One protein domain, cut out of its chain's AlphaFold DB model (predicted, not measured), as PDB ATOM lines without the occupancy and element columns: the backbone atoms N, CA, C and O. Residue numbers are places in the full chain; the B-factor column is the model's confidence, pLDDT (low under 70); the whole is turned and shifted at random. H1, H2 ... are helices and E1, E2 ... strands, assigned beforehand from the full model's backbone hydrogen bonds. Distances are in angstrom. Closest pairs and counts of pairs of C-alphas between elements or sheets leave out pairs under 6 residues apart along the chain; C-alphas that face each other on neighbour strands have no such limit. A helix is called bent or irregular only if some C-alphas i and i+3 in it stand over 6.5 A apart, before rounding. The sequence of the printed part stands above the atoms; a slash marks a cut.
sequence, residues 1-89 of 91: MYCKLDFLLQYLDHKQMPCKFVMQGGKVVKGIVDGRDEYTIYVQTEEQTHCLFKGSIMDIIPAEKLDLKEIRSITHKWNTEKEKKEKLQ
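What this domain is: This is residues 1 to 89 of the 91 residues of an uncharacterized protein of Bacillus thuringiensis Bt18247 (UniProt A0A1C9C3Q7). A strongly twisted, curled sheet of five strands has the short helix H1 over one face, across the bent strand E2, and the long helix H2 crosses H1 on its side away from the sheet. The last part of H2, residues 80 to 89, sticks out as a free arm. The printed part has 89 residues, with two named helices and five named strands in the order H1, E1, E2, E3, E4, E5, H2; the sheet runs E4, E3, E2, E1, E5, all antiparallel, and the class is mixed, helices and strands. By its radius of gyration of the C-alphas, 13.9 A, the whole is compact, but its outline is elongated, with spans of 46 by 27 by 27 A.

Where its parts are: H1, residues 3 to 14, begins at C-alpha 3 at (183.248, 169.162, 258.685) and is 16.7 A long; it is neither bent nor irregular, but only just: C-alphas 4 and 7 are 6.1 A apart. E1 is residues 19 to 23. E2, residues 28 to 36, is the longest strand, 18.3 A from C-alpha 28 at (181.009, 176.552, 235.006), and bends by 82 degrees at residue 32. E3 is residues 40 to 44, E4 residues 49 to 53 and E5 residues 57 to 62. H2, residues 68 to 89, is 31.7 A long and ends at C-alpha 89 at (169.647, 146.378, 261.137).

How they stand to each other: E1, E2, E3 and E4 form a meander, each strand the antiparallel neighbour of the one before. E2 pairs in a staggered way: residues 28 to 31 with E1, where N 21 and O 29 are 2.8 A apart, and residues 32 to 36 with E3, where N 34 and O 42 are 2.9 A apart. E3 and E4 are a hairpin at 155 degrees, with N 43 and O 50 at 2.8 A. E1 and E5 are antiparallel at 166 degrees, with N 20 and O 61 at 2.8 A. The edge strands E4 and E5 meet only through their link. H1 is on the sheet at a height of 8.5 A, over E2 and across the strands, at 90 degrees to E2 on the local plane; the closest C-alphas of H1 and E2 are those of Asp 13 and Val 33, 4.7 A apart. Residues 7 to 11 of H1 alone touch H2, through its residues 71 to 75 alone, about perpendicular at 77 degrees; the closest C-alphas are those of Phe 7 and Thr 75, 6.2 A. H2 is not on the sheet. Of the O i to N i+4 pairs, 6 of 8 in H1 and 17 of 18 in H2 are within hydrogen-bond range.

The domain as a whole: The two C-alphas farthest apart, those of Gly 25 and Leu 88, are 47.5 A apart. Without residues 80 to 89, which stand free, the body spans 34 by 27 by 20 A. The printed part has no cut, and the six links between named elements are tight. The mean pLDDT of the printed part is 89.6; residues 1 to 4 and residue 89 are under 70.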
ATOM      1  N   MET A   1     189.819 169.552 259.946       34.22
ATOM      2  CA  MET A   1     188.589 170.364 260.111       34.22
ATOM      3  C   MET A   1     187.925 170.565 258.742       34.22
ATOM      4  O   MET A   1     187.925 171.667 258.220       34.22
ATOM      5  N   TYR A   2     187.378 169.491 258.153       46.97
ATOM      6  CA  TYR A   2     186.638 169.501 256.871       46.97
ATOM      7  C   TYR A   2     185.106 169.473 257.066       46.97
ATOM      8  O   TYR A   2     184.337 169.604 256.119       46.97
ATOM      9  N   CYS A   3     184.647 169.396 258.320       53.19
ATOM     10  CA  CYS A   3     183.248 169.162 258.685       53.19
ATOM     11  C   CYS A   3     182.267 170.260 258.235       53.19
ATOM     12  O   CYS A   3     181.064 170.024 258.242       53.19
ATOM     13  N   LYS A   4     182.739 171.470 257.888       63.12
ATOM     14  CA  LYS A   4     181.853 172.591 257.521       63.12
ATOM     15  C   LYS A   4     181.354 172.536 256.074       63.12
ATOM     16  O   LYS A   4     180.259 173.015 255.822       63.12
ATOM     17  N   LEU A   5     182.129 171.985 255.139       73.62
ATOM     18  CA  LEU A   5     181.674 171.852 253.749       73.62
ATOM     19  C   LEU A   5     180.823 170.589 253.568       73.62
ATOM     20  O   LEU A   5     179.850 170.590 252.821       73.62
ATOM     21  N   ASP A   6     181.148 169.532 254.307       81.44
ATOM     22  CA  ASP A   6     180.496 168.234 254.152       81.44
ATOM     23  C   ASP A   6     179.002 168.254 254.482       81.44
ATOM     24  O   ASP A   6     178.216 167.676 253.735       81.44
ATOM     25  N   PHE A   7     178.578 168.964 255.538       85.69
ATOM     26  CA  PHE A   7     177.146 169.057 255.861       85.69
ATOM     27  C   PHE A   7     176.360 169.791 254.766       85.69
ATOM     28  O   PHE A   7     175.184 169.496 254.549       85.69
ATOM     29  N   LEU A   8     177.003 170.758 254.100       90.00
ATOM     30  CA  LEU A   8     176.404 171.534 253.026       90.00
ATOM     31  C   LEU A   8     176.234 170.654 251.791       90.00
ATOM     32  O   LEU A   8     175.133 170.561 251.262       90.00
ATOM     33  N   LEU A   9     177.295 169.969 251.367       91.69
ATOM     34  CA  LEU A   9     177.237 169.051 250.228       91.69
ATOM     35  C   LEU A   9     176.240 167.918 250.470       91.69
ATOM     36  O   LEU A   9     175.486 167.580 249.569       91.69
ATOM     37  N   GLN A  10     176.180 167.391 251.696       91.19
ATOM     38  CA  GLN A  10     175.176 166.406 252.088       91.19
ATOM     39  C   GLN A  10     173.748 166.938 251.967       91.19
ATOM     40  O   GLN A  10     172.844 166.203 251.576       91.19
ATOM     41  N   TYR A  11     173.531 168.202 252.323       92.44
ATOM     42  CA  TYR A  11     172.228 168.832 252.179       92.44
ATOM     43  C   TYR A  11     171.847 169.035 250.712       92.44
ATOM     44  O   TYR A  11     170.725 168.707 250.333       92.44
ATOM     45  N   LEU A  12     172.774 169.535 249.891       94.75
ATOM     46  CA  LEU A  12     172.555 169.753 248.458       94.75
ATOM     47  C   LEU A  12     172.248 168.441 247.724       94.75
ATOM     48  O   LEU A  12     171.324 168.407 246.917       94.75
ATOM     49  N   ASP A  13     172.978 167.380 248.068       94.38
ATOM     50  CA  ASP A  13     172.766 166.004 247.615       94.38
ATOM     51  C   ASP A  13     171.369 165.501 248.011       94.38
ATOM     52  O   ASP A  13     170.533 165.211 247.161       94.38
ATOM     53  N   HIS A  14     171.029 165.536 249.304       91.31
ATOM     54  CA  HIS A  14     169.723 165.060 249.768       91.31
ATOM     55  C   HIS A  14     168.539 165.835 249.169       91.31
ATOM     56  O   HIS A  14     167.476 165.266 248.929       91.31
ATOM     57  N   LYS A  15     168.697 167.144 248.952       93.12
ATOM     58  CA  LYS A  15     167.661 167.987 248.345       93.12
ATOM     59  C   LYS A  15     167.632 167.913 246.824       93.12
ATOM     60  O   LYS A  15     166.715 168.491 246.249       93.12
ATOM     61  N   GLN A  16     168.608 167.252 246.196       95.06
ATOM     62  CA  GLN A  16     168.787 167.244 244.744       95.06
ATOM     63  C   GLN A  16     168.738 168.681 244.188       95.06
ATOM     64  O   GLN A  16     168.073 168.982 243.198       95.06
ATOM     65  N   MET A  17     169.391 169.606 244.904       95.50
ATOM     66  CA  MET A  17     169.283 171.039 244.647       95.50
ATOM     67  C   MET A  17     170.170 171.433 243.460       95.50
ATOM     68  O   MET A  17     171.384 171.203 243.516       95.50
ATOM     69  N   PRO A  18     169.621 172.087 242.417       97.75
ATOM     70  CA  PRO A  18     170.427 172.577 241.309       97.75
ATOM     71  C   PRO A  18     171.476 173.580 241.789       97.75
ATOM     72  O   PRO A  18     171.178 174.514 242.535       97.75
ATOM     73  N   CYS A  19     172.710 173.394 241.341       97.81
ATOM     74  CA  CYS A  19     173.864 174.198 241.715       97.81
ATOM     75  C   CYS A  19     174.679 174.590 240.478       97.81
ATOM     76  O   CYS A  19     174.712 173.884 239.467       97.81
ATOM     77  N   LYS A  20     175.384 175.718 240.575       98.00
ATOM     78  CA  LYS A  20     176.472 176.090 239.667       98.00
ATOM     79  C   LYS A  20     177.797 175.909 240.400       98.00
ATOM     80  O   LYS A  20     177.976 176.453 241.486       98.00
ATOM     81  N   PHE A  21     178.720 175.186 239.787       97.00
ATOM     82  CA  PHE A  21     180.072 174.953 240.275       97.00
ATOM     83  C   PHE A  21     181.029 175.750 239.399       97.00
ATOM     84  O   PHE A  21     181.168 175.469 238.204       97.00
ATOM     85  N   VAL A  22     181.641 176.778 239.976       97.62
ATOM     86  CA  VAL A  22     182.614 177.626 239.286       97.62
ATOM     87  C   VAL A  22     183.992 177.024 239.508       97.62
ATOM     88  O   VAL A  22     184.448 176.918 240.643       97.62
ATOM     89  N   MET A  23     184.650 176.613 238.432       95.94
ATOM     90  CA  MET A  23     185.977 176.009 238.469       95.94
ATOM     91  C   MET A  23     187.066 177.079 238.359       95.94
ATOM     92  O   MET A  23     186.857 178.156 237.789       95.94
ATOM     93  N   GLN A  24     188.270 176.755 238.827       93.19
ATOM     94  CA  GLN A  24     189.481 177.502 238.493       93.19
ATOM     95  C   GLN A  24     189.603 177.630 236.964       93.19
ATOM     96  O   GLN A  24     189.429 176.658 236.232       93.19
ATOM     97  N   GLY A  25     189.838 178.850 236.476       90.00
ATOM     98  CA  GLY A  25     189.823 179.164 235.040       90.00
ATOM     99  C   GLY A  25     188.455 179.575 234.477       90.00
ATOM    100  O   GLY A  25     188.339 179.804 233.279       90.00
ATOM    101  N   GLY A  26     187.418 179.693 235.316       90.88
ATOM    102  CA  GLY A  26     186.133 180.305 234.950       90.88
ATOM    103  C   GLY A  26     185.131 179.374 234.262       90.88
ATOM    104  O   GLY A  26     184.015 179.796 233.962       90.88
ATOM    105  N   LYS A  27     185.481 178.099 234.039       94.38
ATOM    106  CA  LYS A  27     184.526 177.090 233.558       94.38
ATOM    107  C   LYS A  27     183.418 176.890 234.595       94.38
ATOM    108  O   LYS A  27     183.699 176.769 235.782       94.38
ATOM    109  N   VAL A  28     182.171 176.795 234.140       97.00
ATOM    110  CA  VAL A  28     181.009 176.552 235.006       97.00
ATOM    111  C   VAL A  28     180.382 175.206 234.666       97.00
ATOM    112  O   VAL A  28     180.073 174.945 233.506       97.00
ATOM    113  N   VAL A  29     180.159 174.377 235.683       96.81
ATOM    114  CA  VAL A  29     179.356 173.148 235.591       96.81
ATOM    115  C   VAL A  29     178.030 173.401 236.302       96.81
ATOM    116  O   VAL A  29     178.019 173.970 237.391       96.81
ATOM    117  N   LYS A  30     176.903 173.033 235.690       97.81
ATOM    118  CA  LYS A  30     175.567 173.202 236.280       97.81
ATOM    119  C   LYS A  30     174.920 171.839 236.439       97.81
ATOM    120  O   LYS A  30     174.835 171.115 235.456       97.81
ATOM    121  N   GLY A  31     174.468 171.514 237.638       97.88
ATOM    122  CA  GLY A  31     173.886 170.209 237.922       97.88
ATOM    123  C   GLY A  31     173.539 170.052 239.393       97.88
ATOM    124  O   GLY A  31     173.584 171.018 240.155       97.88
ATOM    125  N   ILE A  32     173.208 168.832 239.784       98.06
ATOM    126  CA  ILE A  32     172.914 168.459 241.170       98.06
ATOM    127  C   ILE A  32     174.073 167.643 241.736       98.06
ATOM    128  O   ILE A  32     174.790 166.983 240.986       98.06
ATOM    129  N   VAL A  33     174.283 167.708 243.050       96.94
ATOM    130  CA  VAL A  33     175.241 166.814 243.712       96.94
ATOM    131  C   VAL A  33     174.624 165.420 243.767       96.94
ATOM    132  O   VAL A  33     173.509 165.282 244.255       96.94
ATOM    133  N   ASP A  34     175.361 164.420 243.297       95.06
ATOM    134  CA  ASP A  34     174.974 163.006 243.305       95.06
ATOM    135  C   ASP A  34     176.129 162.173 243.878       95.06
ATOM    136  O   ASP A  34     176.797 161.394 243.203       95.06
ATOM    137  N   GLY A  35     176.447 162.442 245.143       92.25
ATOM    138  CA  GLY A  35     177.560 161.815 245.848       92.25
ATOM    139  C   GLY A  35     178.821 162.674 245.977       92.25
ATOM    140  O   GLY A  35     179.041 163.692 245.311       92.25
ATOM    141  N   ARG A  36     179.669 162.263 246.920       92.00
ATOM    142  CA  ARG A  36     180.903 162.955 247.303       92.00
ATOM    143  C   ARG A  36     181.839 161.996 248.025       92.00
ATOM    144  O   ARG A  36     181.376 161.202 248.840       92.00
ATOM    145  N   ASP A  37     183.132 162.182 247.807       90.06
ATOM    146  CA  ASP A  37     184.191 161.538 248.585       90.06
ATOM    147  C   ASP A  37     185.028 162.604 249.302       90.06
ATOM    148  O   ASP A  37     184.680 163.790 249.324       90.06
ATOM    149  N   GLU A  38     186.151 162.208 249.899       88.56
ATOM    150  CA  GLU A  38     187.049 163.119 250.614       88.56
ATOM    151  C   GLU A  38     187.494 164.299 249.728       88.56
ATOM    152  O   GLU A  38     187.399 165.457 250.146       88.56
ATOM    153  N   TYR A  39     187.854 164.025 248.470       90.81
ATOM    154  CA  TYR A  39     188.454 165.004 247.552       90.81
ATOM    155  C   TYR A  39     187.571 165.404 246.370       90.81
ATOM    156  O   TYR A  39     187.898 166.365 245.671       90.81
ATOM    157  N   THR A  40     186.467 164.697 246.136       93.94
ATOM    158  CA  THR A  40     185.651 164.844 244.926       93.94
ATOM    159  C   THR A  40     184.178 165.063 245.246       93.94
ATOM    160  O   THR A  40     183.682 164.709 246.318       93.94
ATOM    161  N   ILE A  41     183.486 165.697 244.306       95.44
ATOM    162  CA  ILE A  41     182.032 165.839 244.262       95.44
ATOM    163  C   ILE A  41     181.596 165.302 242.903       95.44
ATOM    164  O   ILE A  41     182.141 165.723 241.878       95.44
ATOM    165  N   TYR A  42     180.629 164.393 242.889       96.88
ATOM    166  CA  TYR A  42     180.017 163.926 241.654       96.88
ATOM    167  C   TYR A  42     178.804 164.809 241.367       96.88
ATOM    168  O   TYR A  42     177.957 165.026 242.233       96.88
ATOM    169  N   VAL A  43     178.769 165.396 240.175       97.62
ATOM    170  CA  VAL A  43     177.720 166.323 239.751       97.62
ATOM    171  C   VAL A  43     177.005 165.733 238.552       97.62
ATOM    172  O   VAL A  43     177.604 165.583 237.486       97.62
ATOM    173  N   GLN A  44     175.726 165.421 238.722       98.00
ATOM    174  CA  GLN A  44     174.882 164.944 237.639       98.00
ATOM    175  C   GLN A  44     174.334 166.136 236.849       98.00
ATOM    176  O   GLN A  44     173.771 167.083 237.405       98.00
ATOM    177  N   THR A  45     174.533 166.089 235.537       96.44
ATOM    178  CA  THR A  45     173.966 167.025 234.559       96.44
ATOM    179  C   THR A  45     172.932 166.290 233.707       96.44
ATOM    180  O   THR A  45     172.732 165.091 233.884       96.44
ATOM    181  N   GLU A  46     172.279 166.986 232.777       93.56
ATOM    182  CA  GLU A  46     171.323 166.351 231.856       93.56
ATOM    183  C   GLU A  46     171.978 165.274 230.974       93.56
ATOM    184  O   GLU A  46     171.340 164.283 230.639       93.56
ATOM    185  N   GLU A  47     173.256 165.448 230.625       93.81
ATOM    186  CA  GLU A  47     173.953 164.590 229.659       93.81
ATOM    187  C   GLU A  47     174.830 163.525 230.325       93.81
ATOM    188  O   GLU A  47     174.965 162.412 229.819       93.81
ATOM    189  N   GLN A  48     175.471 163.866 231.446       96.00
ATOM    190  CA  GLN A  48     176.514 163.032 232.044       96.00
ATOM    191  C   GLN A  48     176.809 163.382 233.507       96.00
ATOM    192  O   GLN A  48     176.463 164.458 234.008       96.00
ATOM    193  N   THR A  49     177.540 162.489 234.173       97.19
ATOM    194  CA  THR A  49     178.090 162.713 235.512       97.19
ATOM    195  C   THR A  49     179.506 163.276 235.425       97.19
ATOM    196  O   THR A  49     180.390 162.703 234.789       97.19
ATOM    197  N   HIS A  50     179.740 164.397 236.097       96.69
ATOM    198  CA  HIS A  50     181.052 165.022 236.221       96.69
ATOM    199  C   HIS A  50     181.673 164.697 237.579       96.69
ATOM    200  O   HIS A  50     181.059 164.943 238.610       96.69
ATOM    201  N   CYS A  51     182.921 164.236 237.589       96.50
ATOM    202  CA  CYS A  51     183.727 164.168 238.807       96.50
ATOM    203  C   CYS A  51     184.522 165.472 238.958       96.50
ATOM    204  O   CYS A  51     185.387 165.778 238.133       96.50
ATOM    205  N   LEU A  52     184.202 166.265 239.982       95.62
ATOM    206  CA  LEU A  52     184.847 167.546 240.256       95.62
ATOM    207  C   LEU A  52     185.757 167.432 241.478       95.62
ATOM    208  O   LEU A  52     185.312 167.054 242.560       95.62
ATOM    209  N   PHE A  53     187.022 167.818 241.332       93.81
ATOM    210  CA  PHE A  53     187.953 167.899 242.457       93.81
ATOM    211  C   PHE A  53     187.670 169.144 243.298       93.81
ATOM    212  O   PHE A  53     187.686 170.262 242.781       93.81
ATOM    213  N   LYS A  54     187.482 168.968 244.612       92.31
ATOM    214  CA  LYS A  54     187.189 170.058 245.560       92.31
ATOM    215  C   LYS A  54     188.248 171.163 245.522       92.31
ATOM    216  O   LYS A  54     187.901 172.331 245.627       92.31
ATOM    217  N   GLY A  55     189.519 170.807 245.307       92.00
ATOM    218  CA  GLY A  55     190.623 171.770 245.201       92.00
ATOM    219  C   GLY A  55     190.579 172.672 243.961       92.00
ATOM    220  O   GLY A  55     191.265 173.689 243.932       92.00
ATOM    221  N   SER A  56     189.775 172.322 242.953       93.44
ATOM    222  CA  SER A  56     189.629 173.080 241.704       93.44
ATOM    223  C   SER A  56     188.332 173.890 241.636       93.44
ATOM    224  O   SER A  56     188.128 174.616 240.665       93.44
ATOM    225  N   ILE A  57     187.449 173.762 242.629       94.62
ATOM    226  CA  ILE A  57     186.189 174.504 242.704       94.62
ATOM    227  C   ILE A  57     186.448 175.803 243.466       94.62
ATOM    228  O   ILE A  57     186.928 175.784 244.595       94.62
ATOM    229  N   MET A  58     186.119 176.925 242.836       95.62
ATOM    230  CA  MET A  58     186.187 178.256 243.436       95.62
ATOM    231  C   MET A  58     184.915 178.564 244.222       95.62
ATOM    232  O   MET A  58     185.004 178.925 245.388       95.62
ATOM    233  N   ASP A  59     183.748 178.351 243.604       94.94
ATOM    234  CA  ASP A  59     182.447 178.633 244.211       94.94
ATOM    235  C   ASP A  59     181.435 177.522 243.928       94.94
ATOM    236  O   ASP A  59     181.389 176.946 242.837       94.94
ATOM    237  N   ILE A  60     180.566 177.280 244.911       94.88
ATOM    238  CA  ILE A  60     179.351 176.475 244.770       94.88
ATOM    239  C   ILE A  60     178.171 177.412 245.003       94.88
ATOM    240  O   ILE A  60     178.029 177.974 246.088       94.88
ATOM    241  N   ILE A  61     177.332 177.585 243.984       96.25
ATOM    242  CA  ILE A  61     176.205 178.520 243.983       96.25
ATOM    243  C   ILE A  61     174.910 177.715 243.826       96.25
ATOM    244  O   ILE A  61     174.553 177.353 242.700       96.25
ATOM    245  N   PRO A  62     174.206 177.413 244.925       96.19
ATOM    246  CA  PRO A  62     172.897 176.773 244.878       96.19
ATOM    247  C   PRO A  62     171.851 177.682 244.223       96.19
ATOM    248  O   PRO A  62     171.967 178.909 244.262       96.19
ATOM    249  N   ALA A  63     170.816 177.086 243.630       96.56
ATOM    250  CA  ALA A  63     169.711 177.818 243.007       96.56
ATOM    251  C   ALA A  63     168.883 178.634 244.014       96.56
ATOM    252  O   ALA A  63     168.247 179.616 243.635       96.56
ATOM    253  N   GLU A  64     168.923 178.253 245.291       93.88
ATOM    254  CA  GLU A  64     168.189 178.898 246.373       93.88
ATOM    255  C   GLU A  64     169.132 179.447 247.445       93.88
ATOM    256  O   GLU A  64     170.235 178.945 247.678       93.88
ATOM    257  N   LYS A  65     168.675 180.493 248.140       93.12
ATOM    258  CA  LYS A  65     169.402 181.039 249.284       93.12
ATOM    259  C   LYS A  65     169.386 180.029 250.427       93.12
ATOM    260  O   LYS A  65     168.333 179.548 250.828       93.12
ATOM    261  N   LEU A  66     170.557 179.777 250.996       90.88
ATOM    262  CA  LEU A  66     170.720 178.813 252.074       90.88
ATOM    263  C   LEU A  66     170.667 179.465 253.458       90.88
ATOM    264  O   LEU A  66     171.371 180.447 253.712       90.88
ATOM    265  N   ASP A  67     169.926 178.854 254.385       91.19
ATOM    266  CA  ASP A  67     170.071 179.099 255.822       91.19
ATOM    267  C   ASP A  67     171.020 178.059 256.439       91.19
ATOM    268  O   ASP A  67     170.678 176.903 256.683       91.19
ATOM    269  N   LEU A  68     172.253 178.482 256.729       88.06
ATOM    270  CA  LEU A  68     173.293 177.597 257.264       88.06
ATOM    271  C   LEU A  68     173.017 177.084 258.690       88.06
ATOM    272  O   LEU A  68     173.685 176.135 259.121       88.06
ATOM    273  N   LYS A  69     172.128 177.726 259.457       88.12
ATOM    274  CA  LYS A  69     171.728 177.245 260.790       88.12
ATOM    275  C   LYS A  69     170.694 176.141 260.647       88.12
ATOM    276  O   LYS A  69     170.843 175.092 261.277       88.12
ATOM    277  N   GLU A  70     169.701 176.363 259.793       88.50
ATOM    278  CA  GLU A  70     168.662 175.379 259.503       88.50
ATOM    279  C   GLU A  70     169.269 174.112 258.901       88.50
ATOM    280  O   GLU A  70     169.065 173.018 259.431       88.50
ATOM    281  N   ILE A  71     170.115 174.270 257.879       89.56
ATOM    282  CA  ILE A  71     170.780 173.153 257.206       89.56
ATOM    283  C   ILE A  71     171.530 172.290 258.219       89.56
ATOM    284  O   ILE A  71     171.329 171.083 258.246       89.56
ATOM    285  N   ARG A  72     172.326 172.886 259.116       86.94
ATOM    286  CA  ARG A  72     173.053 172.114 260.137       86.94
ATOM    287  C   ARG A  72     172.133 171.296 261.037       86.94
ATOM    288  O   ARG A  72     172.480 170.165 261.374       86.94
ATOM    289  N   SER A  73     170.985 171.851 261.428       86.62
ATOM    290  CA  SER A  73     169.997 171.122 262.230       86.62
ATOM    291  C   SER A  73     169.424 169.936 261.454       86.62
ATOM    292  O   SER A  73     169.361 168.824 261.982       86.62
ATOM    293  N   ILE A  74     169.070 170.160 260.187       87.12
ATOM    294  CA  ILE A  74     168.535 169.138 259.288       87.12
ATOM    295  C   ILE A  74     169.555 168.007 259.087       87.12
ATOM    296  O   ILE A  74     169.238 166.846 259.352       87.12
ATOM    297  N   THR A  75     170.795 168.325 258.697       85.75
ATOM    298  CA  THR A  75     171.819 167.304 258.428       85.75
ATOM    299  C   THR A  75     172.164 166.499 259.681       85.75
ATOM    300  O   THR A  75     172.362 165.287 259.606       85.75
ATOM    301  N   HIS A  76     172.194 167.142 260.854       85.44
ATOM    302  CA  HIS A  76     172.444 166.449 262.118       85.44
ATOM    303  C   HIS A  76     171.331 165.452 262.470       85.44
ATOM    304  O   HIS A  76     171.628 164.318 262.862       85.44
ATOM    305  N   LYS A  77     170.059 165.839 262.290       87.00
ATOM    306  CA  LYS A  77     168.917 164.930 262.483       87.00
ATOM    307  C   LYS A  77     169.011 163.722 261.555       87.00
ATOM    308  O   LYS A  77     168.929 162.596 262.039       87.00
ATOM    309  N   TRP A  78     169.278 163.940 260.267       86.00
ATOM    310  CA  TRP A  78     169.422 162.849 259.300       86.00
ATOM    311  C   TRP A  78     170.546 161.878 259.655       86.00
ATOM    312  O   TRP A  78     170.333 160.668 259.618       86.00
ATOM    313  N   ASN A  79     171.718 162.380 260.047       84.94
ATOM    314  CA  ASN A  79     172.835 161.520 260.449       84.94
ATOM    315  C   ASN A  79     172.489 160.698 261.696       84.94
ATOM    316  O   ASN A  79     172.716 159.492 261.723       84.94
ATOM    317  N   THR A  80     171.833 161.320 262.678       86.75
ATOM    318  CA  THR A  80     171.380 160.633 263.896       86.75
ATOM    319  C   THR A  80     170.352 159.537 263.588       86.75
ATOM    320  O   THR A  80     170.376 158.463 264.189       86.75
ATOM    321  N   GLU A  81     169.425 159.785 262.662       87.19
ATOM    322  CA  GLU A  81     168.433 158.793 262.230       87.19
ATOM    323  C   GLU A  81     169.066 157.647 261.439       87.19
ATOM    324  O   GLU A  81     168.694 156.488 261.640       87.19
ATOM    325  N   LYS A  82     170.034 157.954 260.570       85.19
ATOM    326  CA  LYS A  82     170.776 156.956 259.797       85.19
ATOM    327  C   LYS A  82     171.539 156.005 260.720       85.19
ATOM    328  O   LYS A  82     171.342 154.796 260.629       85.19
ATOM    329  N   GLU A  83     172.285 156.539 261.687       84.69
ATOM    330  CA  GLU A  83     173.012 155.733 262.679       84.69
ATOM    331  C   GLU A  83     172.084 154.833 263.508       84.69
ATOM    332  O   GLU A  83     172.435 153.701 263.844       84.69
ATOM    333  N   LYS A  84     170.882 155.318 263.854       86.25
ATOM    334  CA  LYS A  84     169.882 154.506 264.562       86.25
ATOM    335  C   LYS A  84     169.403 153.338 263.705       86.25
ATOM    336  O   LYS A  84     169.318 152.225 264.218       86.25
ATOM    337  N   LYS A  85     169.103 153.577 262.423       83.06
ATOM    338  CA  LYS A  85     168.655 152.536 261.483       83.06
ATOM    339  C   LYS A  85     169.729 151.473 261.258       83.06
ATOM    340  O   LYS A  85     169.412 150.291 261.315       83.06
ATOM    341  N   GLU A  86     170.983 151.881 261.089       83.12
ATOM    342  CA  GLU A  86     172.109 150.957 260.911       83.12
ATOM    343  C   GLU A  86     172.303 150.057 262.142       83.12
ATOM    344  O   GLU A  86     172.416 148.844 262.002       83.12
ATOM    345  N   LYS A  87     172.215 150.619 263.358       78.81
ATOM    346  CA  LYS A  87     172.303 149.853 264.619       78.81
ATOM    347  C   LYS A  87     171.132 148.891 264.854       78.81
ATOM    348  O   LYS A  87     171.284 147.921 265.594       78.81
ATOM    349  N   LEU A  88     169.961 149.190 264.291       75.88
ATOM    350  CA  LEU A  88     168.768 148.337 264.349       75.88
ATOM    351  C   LEU A  88     168.831 147.188 263.334       75.88
ATOM    352  O   LEU A  88     168.301 146.126 263.621       75.88
ATOM    353  N   GLN A  89     169.469 147.398 262.180       68.69
ATOM    354  CA  GLN A  89     169.647 146.378 261.137       68.69
ATOM    355  C   GLN A  89     170.836 145.444 261.397       68.69
ATOM    356  O   GLN A  89     170.889 144.352 260.842       68.69
TER     357      GLN A  89